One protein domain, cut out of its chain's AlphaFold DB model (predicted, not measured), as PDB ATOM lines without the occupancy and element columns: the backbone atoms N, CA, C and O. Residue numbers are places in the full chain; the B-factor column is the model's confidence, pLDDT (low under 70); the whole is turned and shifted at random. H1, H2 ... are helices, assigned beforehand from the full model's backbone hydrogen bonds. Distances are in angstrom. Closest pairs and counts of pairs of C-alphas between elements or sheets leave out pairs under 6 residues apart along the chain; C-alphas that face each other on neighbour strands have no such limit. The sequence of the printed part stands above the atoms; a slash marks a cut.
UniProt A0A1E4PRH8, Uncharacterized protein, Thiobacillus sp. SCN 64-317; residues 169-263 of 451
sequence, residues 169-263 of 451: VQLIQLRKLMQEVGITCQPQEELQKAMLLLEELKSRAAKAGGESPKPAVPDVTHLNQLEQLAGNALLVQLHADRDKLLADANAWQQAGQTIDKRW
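This is residues 169 to 263 of the 451 residues of an uncharacterized protein of Thiobacillus sp. SCN 64-317 (UniProt A0A1E4PRH8). H2 runs through the middle of an elongated all-helix body; H1, H3 and H4 pack round its residues 190 to 202, and long H5 crosses its residues 201 to 207. Residues 208 to 220 fold back from H2 to H3. The printed part has 95 residues with five named helices, H1 to H5 in order, and is compact, with radius of gyration of the C-alphas 13.8 A and spans of 42 by 23 by 18 A.

H1 is residues 169 to 180, from C-alpha 169 at (-58.631, 98.848, -13.368). H2 is residues 190 to 207, 25.1 A long. H3 is residues 221 to 227, H4 residues 232 to 240, and H5 residues 242 to 263, 30.7 A long, ending at (-19.059, 91.840, -1.311).

H2, the hub, touches H5 the same way at 36 degrees, only just steep; the closest C-alphas, of Lys 207 and Gly 256, are 5.0 A apart. H1, H2 and H5 form a bundle, a group of helices. H2 and H3 are a hairpin. H4 touches H1, H2 and H3. Every O i to N i+4 pair is within hydrogen-bond range except in H2, 12 of 14.

The printed part has no cut. The H2 to H3 link is long. No printed residue is under 70 in pLDDT.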
ATOM      1  N   VAL A 169     -59.660  97.889 -13.807       88.62
ATOM      2  CA  VAL A 169     -58.631  98.848 -13.368       88.62
ATOM      3  C   VAL A 169     -57.614  98.178 -12.441       88.62
ATOM      4  O   VAL A 169     -56.414  98.391 -12.598       88.62
ATOM      5  N   GLN A 170     -58.074  97.326 -11.520       89.81
ATOM      6  CA  GLN A 170     -57.191  96.562 -10.635       89.81
ATOM      7  C   GLN A 170     -56.300  95.601 -11.423       89.81
ATOM      8  O   GLN A 170     -55.101  95.549 -11.167       89.81
ATOM      9  N   LEU A 171     -56.851  94.906 -12.425       90.38
ATOM     10  CA  LEU A 171     -56.067  94.026 -13.299       90.38
ATOM     11  C   LEU A 171     -54.992  94.803 -14.070       90.38
ATOM     12  O   LEU A 171     -53.845  94.368 -14.122       90.38
ATOM     13  N   ILE A 172     -55.314  95.986 -14.606       92.62
ATOM     14  CA  ILE A 172     -54.325  96.852 -15.272       92.62
ATOM     15  C   ILE A 172     -53.189  97.229 -14.311       92.62
ATOM     16  O   ILE A 172     -52.019  97.148 -14.682       92.62
ATOM     17  N   GLN A 173     -53.518  97.623 -13.081       95.06
ATOM     18  CA  GLN A 173     -52.522  98.027 -12.085       95.06
ATOM     19  C   GLN A 173     -51.670  96.850 -11.592       95.06
ATOM     20  O   GLN A 173     -50.469  97.015 -11.404       95.06
ATOM     21  N   LEU A 174     -52.251  95.657 -11.451       96.56
ATOM     22  CA  LEU A 174     -51.511  94.434 -11.136       96.56
ATOM     23  C   LEU A 174     -50.548  94.041 -12.257       96.56
ATOM     24  O   LEU A 174     -49.396  93.717 -11.983       96.56
ATOM     25  N   ARG A 175     -50.982  94.125 -13.522       96.19
ATOM     26  CA  ARG A 175     -50.087  93.901 -14.667       96.19
ATOM     27  C   ARG A 175     -48.931  94.899 -14.677       96.19
ATOM     28  O   ARG A 175     -47.801  94.502 -14.937       96.19
ATOM     29  N   LYS A 176     -49.195  96.169 -14.346       96.12
ATOM     30  CA  LYS A 176     -48.150  97.194 -14.217       96.12
ATOM     31  C   LYS A 176     -47.148  96.848 -13.107       96.12
ATOM     32  O   LYS A 176     -45.953  96.882 -13.372       96.12
ATOM     33  N   LEU A 177     -47.622  96.455 -11.919       96.81
ATOM     34  CA  LEU A 177     -46.761  95.992 -10.820       96.81
ATOM     35  C   LEU A 177     -45.863  94.831 -11.271       96.81
ATOM     36  O   LEU A 177     -44.653  94.870 -11.080       96.81
ATOM     37  N   MET A 178     -46.448  93.808 -11.902       96.81
ATOM     38  CA  MET A 178     -45.692  92.662 -12.414       96.81
ATOM     39  C   MET A 178     -44.628  93.099 -13.423       96.81
ATOM     40  O   MET A 178     -43.482  92.675 -13.315       96.81
ATOM     41  N   GLN A 179     -44.975  93.996 -14.348       96.38
ATOM     42  CA  GLN A 179     -44.045  94.528 -15.339       96.38
ATOM     43  C   GLN A 179     -42.886  95.311 -14.703       96.38
ATOM     44  O   GLN A 179     -41.747  95.141 -15.127       96.38
ATOM     45  N   GLU A 180     -43.148  96.133 -13.685       95.75
ATOM     46  CA  GLU A 180     -42.109  96.878 -12.950       95.75
ATOM     47  C   GLU A 180     -41.151  95.941 -12.197       95.75
ATOM     48  O   GLU A 180     -39.956  96.214 -12.100       95.75
ATOM     49  N   VAL A 181     -41.644  94.783 -11.752       95.25
ATOM     50  CA  VAL A 181     -40.835  93.704 -11.159       95.25
ATOM     51  C   VAL A 181     -40.173  92.811 -12.234       95.25
ATOM     52  O   VAL A 181     -39.377  91.930 -11.917       95.25
ATOM     53  N   GLY A 182     -40.409  93.071 -13.525       94.69
ATOM     54  CA  GLY A 182     -39.791  92.352 -14.648       94.69
ATOM     55  C   GLY A 182     -40.550  91.105 -15.111       94.69
ATOM     56  O   GLY A 182     -40.022  90.308 -15.884       94.69
ATOM     57  N   ILE A 183     -41.794  90.927 -14.669       96.19
ATOM     58  CA  ILE A 183     -42.659  89.802 -15.027       96.19
ATOM     59  C   ILE A 183     -43.638  90.231 -16.120       96.19
ATOM     60  O   ILE A 183     -44.546  91.034 -15.905       96.19
ATOM     61  N   THR A 184     -43.504  89.628 -17.298       94.12
ATOM     62  CA  THR A 184     -44.464  89.811 -18.392       94.12
ATOM     63  C   THR A 184     -45.779  89.096 -18.074       94.12
ATOM     64  O   THR A 184     -45.800  87.875 -17.880       94.12
ATOM     65  N   CYS A 185     -46.879  89.853 -18.056       92.94
ATOM     66  CA  CYS A 185     -48.233  89.361 -17.805       92.94
ATOM     67  C   CYS A 185     -49.205  89.906 -18.861       92.94
ATOM     68  O   CYS A 185     -49.352  91.124 -18.998       92.94
ATOM     69  N   GLN A 186     -49.856  89.012 -19.613       90.19
ATOM     70  CA  GLN A 186     -50.906  89.385 -20.565       90.19
ATOM     71  C   GLN A 186     -52.273  89.496 -19.869       90.19
ATOM     72  O   GLN A 186     -52.457  88.966 -18.771       90.19
ATOM     73  N   PRO A 187     -53.259  90.182 -20.480       85.38
ATOM     74  CA  PRO A 187     -54.619  90.179 -19.958       85.38
ATOM     75  C   PRO A 187     -55.144  88.760 -19.729       85.38
ATOM     76  O   PRO A 187     -54.981  87.909 -20.596       85.38
ATOM     77  N   GLN A 188     -55.812  88.541 -18.590       81.81
ATOM     78  CA  GLN A 188     -56.354  87.248 -18.140       81.81
ATOM     79  C   GLN A 188     -55.307  86.254 -17.598       81.81
ATOM     80  O   GLN A 188     -55.675  85.169 -17.145       81.81
ATOM     81  N   GLU A 189     -54.018  86.612 -17.571       87.25
ATOM     82  CA  GLU A 189     -52.956  85.791 -16.972       87.25
ATOM     83  C   GLU A 189     -52.602  86.200 -15.531       87.25
ATOM     84  O   GLU A 189     -51.735  85.578 -14.915       87.25
ATOM     85  N   GLU A 190     -53.246  87.221 -14.959       91.44
ATOM     86  CA  GLU A 190     -52.833  87.834 -13.687       91.44
ATOM     87  C   GLU A 190     -52.812  86.816 -12.545       91.44
ATOM     88  O   GLU A 190     -51.843  86.735 -11.794       91.44
ATOM     89  N   LEU A 191     -53.847  85.979 -12.445       87.06
ATOM     90  CA  LEU A 191     -53.914  84.940 -11.415       87.06
ATOM     91  C   LEU A 191     -52.822  83.878 -11.588       87.06
ATOM     92  O   LEU A 191     -52.281  83.389 -10.600       87.06
ATOM     93  N   GLN A 192     -52.477  83.539 -12.832       87.12
ATOM     94  CA  GLN A 192     -51.430  82.558 -13.125       87.12
ATOM     95  C   GLN A 192     -50.040  83.109 -12.780       87.12
ATOM     96  O   GLN A 192     -49.186  82.377 -12.288       87.12
ATOM     97  N   LYS A 193     -49.820  84.410 -13.007       93.31
ATOM     98  CA  LYS A 193     -48.555  85.108 -12.734       93.31
ATOM     99  C   LYS A 193     -48.414  85.584 -11.287       93.31
ATOM    100  O   LYS A 193     -47.308  85.910 -10.871       93.31
ATOM    101  N   ALA A 194     -49.491  85.587 -10.506       93.25
ATOM    102  CA  ALA A 194     -49.481  86.034  -9.116       93.25
ATOM    103  C   ALA A 194     -48.486  85.258  -8.234       93.25
ATOM    104  O   ALA A 194     -47.770  85.870  -7.447       93.25
ATOM    105  N   MET A 195     -48.384  83.931  -8.393       92.06
ATOM    106  CA  MET A 195     -47.393  83.128  -7.656       92.06
ATOM    107  C   MET A 195     -45.960  83.433  -8.090       92.06
ATOM    108  O   MET A 195     -45.084  83.563  -7.243       92.06
ATOM    109  N   LEU A 196     -45.741  83.630  -9.392       95.25
ATOM    110  CA  LEU A 196     -44.431  84.008  -9.924       95.25
ATOM    111  C   LEU A 196     -43.972  85.373  -9.385       95.25
ATOM    112  O   LEU A 196     -42.794  85.556  -9.100       95.25
ATOM    113  N   LEU A 197     -44.900  86.318  -9.201       97.38
ATOM    114  CA  LEU A 197     -44.613  87.602  -8.556       97.38
ATOM    115  C   LEU A 197     -44.134  87.419  -7.113       97.38
ATOM    116  O   LEU A 197     -43.126  88.008  -6.733       97.38
ATOM    117  N   LEU A 198     -44.826  86.601  -6.317       97.19
ATOM    118  CA  LEU A 198     -44.431  86.346  -4.929       97.19
ATOM    119  C   LEU A 198     -43.069  85.641  -4.838       97.19
ATOM    120  O   LEU A 198     -42.255  86.003  -3.988       97.19
ATOM    121  N   GLU A 199     -42.796  84.691  -5.734       96.94
ATOM    122  CA  GLU A 199     -41.503  84.006  -5.825       96.94
ATOM    123  C   GLU A 199     -40.362  84.978  -6.162       96.94
ATOM    124  O   GLU A 199     -39.331  84.988  -5.485       96.94
ATOM    125  N   GLU A 200     -40.560  85.856  -7.147       97.81
ATOM    126  CA  GLU A 200     -39.566  86.864  -7.532       97.81
ATOM    127  C   GLU A 200     -39.302  87.872  -6.402       97.81
ATOM    128  O   GLU A 200     -38.151  88.200  -6.111       97.81
ATOM    129  N   LEU A 201     -40.344  88.321  -5.695       98.00
ATOM    130  CA  LEU A 201     -40.191  89.199  -4.532       98.00
ATOM    131  C   LEU A 201     -39.383  88.529  -3.411       98.00
ATOM    132  O   LEU A 201     -38.470  89.143  -2.859       98.00
ATOM    133  N   LYS A 202     -39.651  87.253  -3.115       98.00
ATOM    134  CA  LYS A 202     -38.866  86.482  -2.137       98.00
ATOM    135  C   LYS A 202     -37.416  86.289  -2.575       98.00
ATOM    136  O   LYS A 202     -36.512  86.411  -1.750       98.00
ATOM    137  N   SER A 203     -37.181  86.029  -3.859       97.69
ATOM    138  CA  SER A 203     -35.838  85.929  -4.444       97.69
ATOM    139  C   SER A 203     -35.055  87.236  -4.271       97.69
ATOM    140  O   SER A 203     -33.899  87.222  -3.841       97.69
ATOM    141  N   ARG A 204     -35.696  88.387  -4.517       98.00
ATOM    142  CA  ARG A 204     -35.101  89.713  -4.281       98.00
ATOM    143  C   ARG A 204     -34.795  89.952  -2.806       98.00
ATOM    144  O   ARG A 204     -33.686  90.380  -2.499       98.00
ATOM    145  N   ALA A 205     -35.721  89.628  -1.901       98.00
ATOM    146  CA  ALA A 205     -35.480  89.727  -0.461       98.00
ATOM    147  C   ALA A 205     -34.269  88.879  -0.036       98.00
ATOM    148  O   ALA A 205     -33.373  89.378   0.640       98.00
ATOM    149  N   ALA A 206     -34.179  87.630  -0.500       97.38
ATOM    150  CA  ALA A 206     -33.056  86.745  -0.191       97.38
ATOM    151  C   ALA A 206     -31.699  87.314  -0.644       97.38
ATOM    152  O   ALA A 206     -30.698  87.113   0.035       97.38
ATOM    153  N   LYS A 207     -31.662  88.055  -1.760       97.12
ATOM    154  CA  LYS A 207     -30.452  88.730  -2.265       97.12
ATOM    155  C   LYS A 207     -30.139  90.052  -1.560       97.12
ATOM    156  O   LYS A 207     -29.014  90.527  -1.644       97.12
ATOM    157  N   ALA A 208     -31.107  90.658  -0.877       97.75
ATOM    158  CA  ALA A 208     -30.968  91.961  -0.229       97.75
ATOM    159  C   ALA A 208     -30.296  91.912   1.156       97.75
ATOM    160  O   ALA A 208     -30.075  92.956   1.771       97.75
ATOM    161  N   GLY A 209     -29.965  90.722   1.659       96.44
ATOM    162  CA  GLY A 209     -29.311  90.536   2.950       96.44
ATOM    163  C   GLY A 209     -28.609  89.186   3.051       96.44
ATOM    164  O   GLY A 209     -28.482  88.459   2.071       96.44
ATOM    165  N   GLY A 210     -28.123  88.845   4.242       95.56
ATOM    166  CA  GLY A 210     -27.463  87.562   4.478       95.56
ATOM    167  C   GLY A 210     -26.618  87.542   5.744       95.56
ATOM    168  O   GLY A 210     -27.015  88.058   6.791       95.56
ATOM    169  N   GLU A 211     -25.449  86.914   5.656       94.19
ATOM    170  CA  GLU A 211     -24.442  86.918   6.720       94.19
ATOM    171  C   GLU A 211     -23.821  88.306   6.917       94.19
ATOM    172  O   GLU A 211     -23.732  89.098   5.979       94.19
ATOM    173  N   SER A 212     -23.386  88.606   8.142       94.31
ATOM    174  CA  SER A 212     -22.634  89.834   8.423       94.31
ATOM    175  C   SER A 212     -21.379  89.911   7.532       94.31
ATOM    176  O   SER A 212     -20.749  88.876   7.312       94.31
ATOM    177  N   PRO A 213     -21.003  91.093   7.003       96.94
ATOM    178  CA  PRO A 213     -21.556  92.445   7.208       96.94
ATOM    179  C   PRO A 213     -22.813  92.798   6.397       96.94
ATOM    180  O   PRO A 213     -23.259  93.947   6.458       96.94
ATOM    181  N   LYS A 214     -23.387  91.881   5.607       97.38
ATOM    182  CA  LYS A 214     -24.634  92.171   4.882       97.38
ATOM    183  C   LYS A 214     -25.739  92.493   5.901       97.38
ATOM    184  O   LYS A 214     -25.752  91.921   7.003       97.38
ATOM    185  N   PRO A 215     -26.702  93.363   5.554       97.00
ATOM    186  CA  PRO A 215     -27.921  93.518   6.336       97.00
ATOM    187  C   PRO A 215     -28.596  92.169   6.592       97.00
ATOM    188  O   PRO A 215     -28.371  91.191   5.873       97.00
ATOM    189  N   ALA A 216     -29.427  92.102   7.629       96.50
ATOM    190  CA  ALA A 216     -30.283  90.937   7.806       96.50
ATOM    191  C   ALA A 216     -31.199  90.779   6.582       96.50
ATOM    192  O   ALA A 216     -31.590  91.770   5.962       96.50
ATOM    193  N   VAL A 217     -31.527  89.534   6.234       96.75
ATOM    194  CA  VAL A 217     -32.493  89.264   5.163       96.75
ATOM    195  C   VAL A 217     -33.822  89.949   5.527       96.75
ATOM    196  O   VAL A 217     -34.277  89.781   6.662       96.75
ATOM    197  N   PRO A 218     -34.432  90.733   4.616       97.38
ATOM    198  CA  PRO A 218     -35.714  91.385   4.861       97.38
ATOM    199  C   PRO A 218     -36.819  90.402   5.257       97.38
ATOM    200  O   PRO A 218     -36.860  89.264   4.787       97.38
ATOM    201  N   ASP A 219     -37.751  90.863   6.092       95.75
ATOM    202  CA  ASP A 219     -38.897  90.055   6.509       95.75
ATOM    203  C   ASP A 219     -39.915  89.874   5.369       95.75
ATOM    204  O   ASP A 219     -40.517  90.828   4.868       95.75
ATOM    205  N   VAL A 220     -40.152  88.615   5.005       97.12
ATOM    206  CA  VAL A 220     -41.091  88.196   3.953       97.12
ATOM    207  C   VAL A 220     -42.395  87.616   4.511       97.12
ATOM    208  O   VAL A 220     -43.169  87.009   3.771       97.12
ATOM    209  N   THR A 221     -42.684  87.802   5.804       96.38
ATOM    210  CA  THR A 221     -43.909  87.287   6.446       96.38
ATOM    211  C   THR A 221     -45.180  87.730   5.718       96.38
ATOM    212  O   THR A 221     -46.090  86.927   5.521       96.38
ATOM    213  N   HIS A 222     -45.225  88.976   5.243       94.75
ATOM    214  CA  HIS A 222     -46.356  89.488   4.467       94.75
ATOM    215  C   HIS A 222     -46.525  88.767   3.113       94.75
ATOM    216  O   HIS A 222     -47.650  88.517   2.690       94.75
ATOM    217  N   LEU A 223     -45.435  88.339   2.464       97.31
ATOM    218  CA  LEU A 223     -45.494  87.530   1.238       97.31
ATOM    219  C   LEU A 223     -46.006  86.114   1.525       97.31
ATOM    220  O   LEU A 223     -46.819  85.589   0.770       97.31
ATOM    221  N   ASN A 224     -45.589  85.515   2.644       94.00
ATOM    222  CA  ASN A 224     -46.084  84.200   3.073       94.00
ATOM    223  C   ASN A 224     -47.594  84.219   3.364       94.00
ATOM    224  O   ASN A 224     -48.284  83.237   3.111       94.00
ATOM    225  N   GLN A 225     -48.118  85.330   3.891       91.56
ATOM    226  CA  GLN A 225     -49.559  85.509   4.099       91.56
ATOM    227  C   GLN A 225     -50.312  85.608   2.767       91.56
ATOM    228  O   GLN A 225     -51.381  85.016   2.626       91.56
ATOM    229  N   LEU A 226     -49.744  86.298   1.771       92.12
ATOM    230  CA  LEU A 226     -50.319  86.380   0.426       92.12
ATOM    231  C   LEU A 226     -50.403  85.000  -0.242       92.12
ATOM    232  O   LEU A 226     -51.433  84.680  -0.826       92.12
ATOM    233  N   GLU A 227     -49.390  84.144  -0.096       90.81
ATOM    234  CA  GLU A 227     -49.398  82.775  -0.648       90.81
ATOM    235  C   GLU A 227     -50.509  81.875  -0.089       90.81
ATOM    236  O   GLU A 227     -50.881  80.884  -0.717       90.81
ATOM    237  N   GLN A 228     -51.062  82.205   1.081       87.50
ATOM    238  CA  GLN A 228     -52.182  81.463   1.667       87.50
ATOM    239  C   GLN A 228     -53.531  81.827   1.023       87.50
ATOM    240  O   GLN A 228     -54.530  81.136   1.243       87.50
ATOM    241  N   LEU A 229     -53.584  82.901   0.228       82.06
ATOM    242  CA  LEU A 229     -54.780  83.335  -0.486       82.06
ATOM    243  C   LEU A 229     -54.900  82.629  -1.842       82.06
ATOM    244  O   LEU A 229     -53.917  82.345  -2.518       82.06
ATOM    245  N   ALA A 230     -56.139  82.393  -2.277       78.12
ATOM    246  CA  ALA A 230     -56.432  81.732  -3.547       78.12
ATOM    247  C   ALA A 230     -57.460  82.508  -4.384       78.12
ATOM    248  O   ALA A 230     -58.386  83.134  -3.854       78.12
ATOM    249  N   GLY A 231     -57.325  82.416  -5.709       78.75
ATOM    250  CA  GLY A 231     -58.240  83.041  -6.667       78.75
ATOM    251  C   GLY A 231     -58.251  84.569  -6.572       78.75
ATOM    252  O   GLY A 231     -57.246  85.200  -6.259       78.75
ATOM    253  N   ASN A 232     -59.414  85.177  -6.791       81.75
ATOM    254  CA  ASN A 232     -59.567  86.635  -6.796       81.75
ATOM    255  C   ASN A 232     -59.258  87.315  -5.453       81.75
ATOM    256  O   ASN A 232     -58.907  88.493  -5.435       81.75
ATOM    257  N   ALA A 233     -59.324  86.583  -4.334       83.94
ATOM    258  CA  ALA A 233     -58.926  87.118  -3.031       83.94
ATOM    259  C   ALA A 233     -57.432  87.485  -3.000       83.94
ATOM    260  O   ALA A 233     -57.072  88.527  -2.460       83.94
ATOM    261  N   LEU A 234     -56.585  86.671  -3.638       89.50
ATOM    262  CA  LEU A 234     -55.164  86.967  -3.793       89.50
ATOM    263  C   LEU A 234     -54.955  88.222  -4.643       89.50
ATOM    264  O   LEU A 234     -54.202  89.104  -4.251       89.50
ATOM    265  N   LEU A 235     -55.633  88.324  -5.788       92.31
ATOM    266  CA  LEU A 235     -55.482  89.470  -6.689       92.31
ATOM    267  C   LEU A 235     -55.902  90.786  -6.027       92.31
ATOM    268  O   LEU A 235     -55.214  91.792  -6.180       92.31
ATOM    269  N   VAL A 236     -56.994  90.787  -5.259       90.31
ATOM    270  CA  VAL A 236     -57.414  91.984  -4.519       90.31
ATOM    271  C   VAL A 236     -56.408  92.359  -3.441       90.31
ATOM    272  O   VAL A 236     -56.095  93.541  -3.317       90.31
ATOM    273  N   GLN A 237     -55.860  91.391  -2.707       93.38
ATOM    274  CA  GLN A 237     -54.865  91.702  -1.685       93.38
ATOM    275  C   GLN A 237     -53.539  92.180  -2.301       93.38
ATOM    276  O   GLN A 237     -52.995  93.186  -1.860       93.38
ATOM    277  N   LEU A 238     -53.066  91.546  -3.380       96.25
ATOM    278  CA  LEU A 238     -51.905  92.017  -4.148       96.25
ATOM    279  C   LEU A 238     -52.103  93.447  -4.655       96.25
ATOM    280  O   LEU A 238     -51.168  94.242  -4.671       96.25
ATOM    281  N   HIS A 239     -53.321  93.778  -5.081       95.88
ATOM    282  CA  HIS A 239     -53.652  95.119  -5.543       95.88
ATOM    283  C   HIS A 239     -53.666  96.134  -4.396       95.88
ATOM    284  O   HIS A 239     -53.189  97.256  -4.582       95.88
ATOM    285  N   ALA A 240     -54.189  95.737  -3.233       94.75
ATOM    286  CA  ALA A 240     -54.215  96.556  -2.028       94.75
ATOM    287  C   ALA A 240     -52.796  96.864  -1.523       94.75
ATOM    288  O   ALA A 240     -52.497  98.013  -1.212       94.75
ATOM    289  N   ASP A 241     -51.910  95.867  -1.535       96.62
ATOM    290  CA  ASP A 241     -50.530  95.992  -1.055       96.62
ATOM    291  C   ASP A 241     -49.546  96.458  -2.144       96.62
ATOM    292  O   ASP A 241     -48.351  96.584  -1.878       96.62
ATOM    293  N   ARG A 242     -50.014  96.743  -3.369       96.56
ATOM    294  CA  ARG A 242     -49.157  96.952  -4.555       96.56
ATOM    295  C   ARG A 242     -48.048  97.985  -4.350       96.56
ATOM    296  O   ARG A 242     -46.932  97.773  -4.806       96.56
ATOM    297  N   ASP A 243     -48.354  99.094  -3.674       96.44
ATOM    298  CA  ASP A 243     -47.425 100.218  -3.541       96.44
ATOM    299  C   ASP A 243     -46.296  99.833  -2.568       96.44
ATOM    300  O   ASP A 243     -45.129 100.148  -2.805       96.44
ATOM    301  N   LYS A 244     -46.626  99.054  -1.528       96.88
ATOM    302  CA  LYS A 244     -45.649  98.443  -0.622       96.88
ATOM    303  C   LYS A 244     -44.822  97.376  -1.339       96.88
ATOM    304  O   LYS A 244     -43.602  97.427  -1.264       96.88
ATOM    305  N   LEU A 245     -45.466  96.455  -2.061       97.81
ATOM    306  CA  LEU A 245     -44.777  95.386  -2.795       97.81
ATOM    307  C   LEU A 245     -43.776  95.956  -3.808       97.81
ATOM    308  O   LEU A 245     -42.673  95.436  -3.938       97.81
ATOM    309  N   LEU A 246     -44.136  97.044  -4.492       97.75
ATOM    310  CA  LEU A 246     -43.243  97.743  -5.411       97.75
ATOM    311  C   LEU A 246     -42.082  98.434  -4.683       97.75
ATOM    312  O   LEU A 246     -40.939  98.354  -5.136       97.75
ATOM    313  N   ALA A 247     -42.354  99.111  -3.563       98.00
ATOM    314  CA  ALA A 247     -41.316  99.745  -2.754       98.00
ATOM    315  C   ALA A 247     -40.300  98.712  -2.237       98.00
ATOM    316  O   ALA A 247     -39.094  98.908  -2.405       98.00
ATOM    317  N   ASP A 248     -40.787  97.591  -1.704       98.00
ATOM    318  CA  ASP A 248     -39.972  96.466  -1.246       98.00
ATOM    319  C   ASP A 248     -39.166  95.866  -2.410       98.00
ATOM    320  O   ASP A 248     -37.948  95.720  -2.308       98.00
ATOM    321  N   ALA A 249     -39.798  95.615  -3.564       97.81
ATOM    322  CA  ALA A 249     -39.124  95.085  -4.751       97.81
ATOM    323  C   ALA A 249     -37.942  95.950  -5.210       97.81
ATOM    324  O   ALA A 249     -36.892  95.413  -5.577       97.81
ATOM    325  N   ASN A 250     -38.124  97.273  -5.206       97.94
ATOM    326  CA  ASN A 250     -37.111  98.240  -5.614       97.94
ATOM    327  C   ASN A 250     -35.992  98.347  -4.573       97.94
ATOM    328  O   ASN A 250     -34.814  98.287  -4.931       97.94
ATOM    329  N   ALA A 251     -36.347  98.447  -3.290       97.94
ATOM    330  CA  ALA A 251     -35.381  98.514  -2.199       97.94
ATOM    331  C   ALA A 251     -34.507  97.253  -2.149       97.94
ATOM    332  O   ALA A 251     -33.283  97.347  -2.061       97.94
ATOM    333  N   TRP A 252     -35.111  96.069  -2.271       98.50
ATOM    334  CA  TRP A 252     -34.389  94.798  -2.257       98.50
ATOM    335  C   TRP A 252     -33.518  94.607  -3.498       98.50
ATOM    336  O   TRP A 252     -32.392  94.125  -3.387       98.50
ATOM    337  N   GLN A 253     -33.985  95.041  -4.672       97.88
ATOM    338  CA  GLN A 253     -33.171  95.031  -5.886       97.88
ATOM    339  C   GLN A 253     -31.942  95.941  -5.749       97.88
ATOM    340  O   GLN A 253     -30.832  95.521  -6.075       97.88
ATOM    341  N   GLN A 254     -32.117  97.163  -5.239       97.44
ATOM    342  CA  GLN A 254     -31.011  98.097  -5.019       97.44
ATOM    343  C   GLN A 254     -30.023  97.573  -3.967       97.44
ATOM    344  O   GLN A 254     -28.806  97.657  -4.163       97.44
ATOM    345  N   ALA A 255     -30.532  97.011  -2.868       98.00
ATOM    346  CA  ALA A 255     -29.717  96.396  -1.830       98.00
ATOM    347  C   ALA A 255     -28.882  95.243  -2.399       98.00
ATOM    348  O   ALA A 255     -27.660  95.276  -2.278       98.00
ATOM    349  N   GLY A 256     -29.509  94.295  -3.105       98.06
ATOM    350  CA  GLY A 256     -28.813  93.168  -3.733       98.06
ATOM    351  C   GLY A 256     -27.725  93.613  -4.713       98.06
ATOM    352  O   GLY A 256     -26.584  93.184  -4.598       98.06
ATOM    353  N   GLN A 257     -28.020  94.576  -5.594       97.44
ATOM    354  CA  GLN A 257     -27.022  95.131  -6.520       97.44
ATOM    355  C   GLN A 257     -25.842  95.806  -5.806       97.44
ATOM    356  O   GLN A 257     -24.721  95.805  -6.314       97.44
ATOM    357  N   THR A 258     -26.087  96.424  -4.651       97.69
ATOM    358  CA  THR A 258     -25.027  97.055  -3.858       97.69
ATOM    359  C   THR A 258     -24.190  95.999  -3.133       97.69
ATOM    360  O   THR A 258     -22.967  96.125  -3.099       97.69
ATOM    361  N   ILE A 259     -24.819  94.930  -2.625       97.94
ATOM    362  CA  ILE A 259     -24.118  93.765  -2.064       97.94
ATOM    363  C   ILE A 259     -23.224  93.132  -3.132       97.94
ATOM    364  O   ILE A 259     -22.038  92.964  -2.875       97.94
ATOM    365  N   ASP A 260     -23.741  92.859  -4.331       96.81
ATOM    366  CA  ASP A 260     -22.978  92.224  -5.417       96.81
ATOM    367  C   ASP A 260     -21.713  93.017  -5.789       96.81
ATOM    368  O   ASP A 260     -20.686  92.435  -6.133       96.81
ATOM    369  N   LYS A 261     -21.760  94.351  -5.677       95.56
ATOM    370  CA  LYS A 261     -20.608  95.228  -5.929       95.56
ATOM    371  C   LYS A 261     -19.613  95.272  -4.771       95.56
ATOM    372  O   LYS A 261     -18.412  95.331  -5.011       95.56
ATOM    373  N   ARG A 262     -20.093  95.297  -3.525       96.44
ATOM    374  CA  ARG A 262     -19.248  95.521  -2.334       96.44
ATOM    375  C   ARG A 262     -18.736  94.240  -1.694       96.44
ATOM    376  O   ARG A 262     -17.724  94.272  -1.003       96.44
ATOM    377  N   TRP A 263     -19.417  93.121  -1.908       96.38
ATOM    378  CA  TRP A 263     -19.059  91.840  -1.311       96.38
ATOM    379  C   TRP A 263     -17.667  91.339  -1.720       96.38
ATOM    380  O   TRP A 263     -16.920  90.944  -0.826       96.38
TER     381      TRP A 263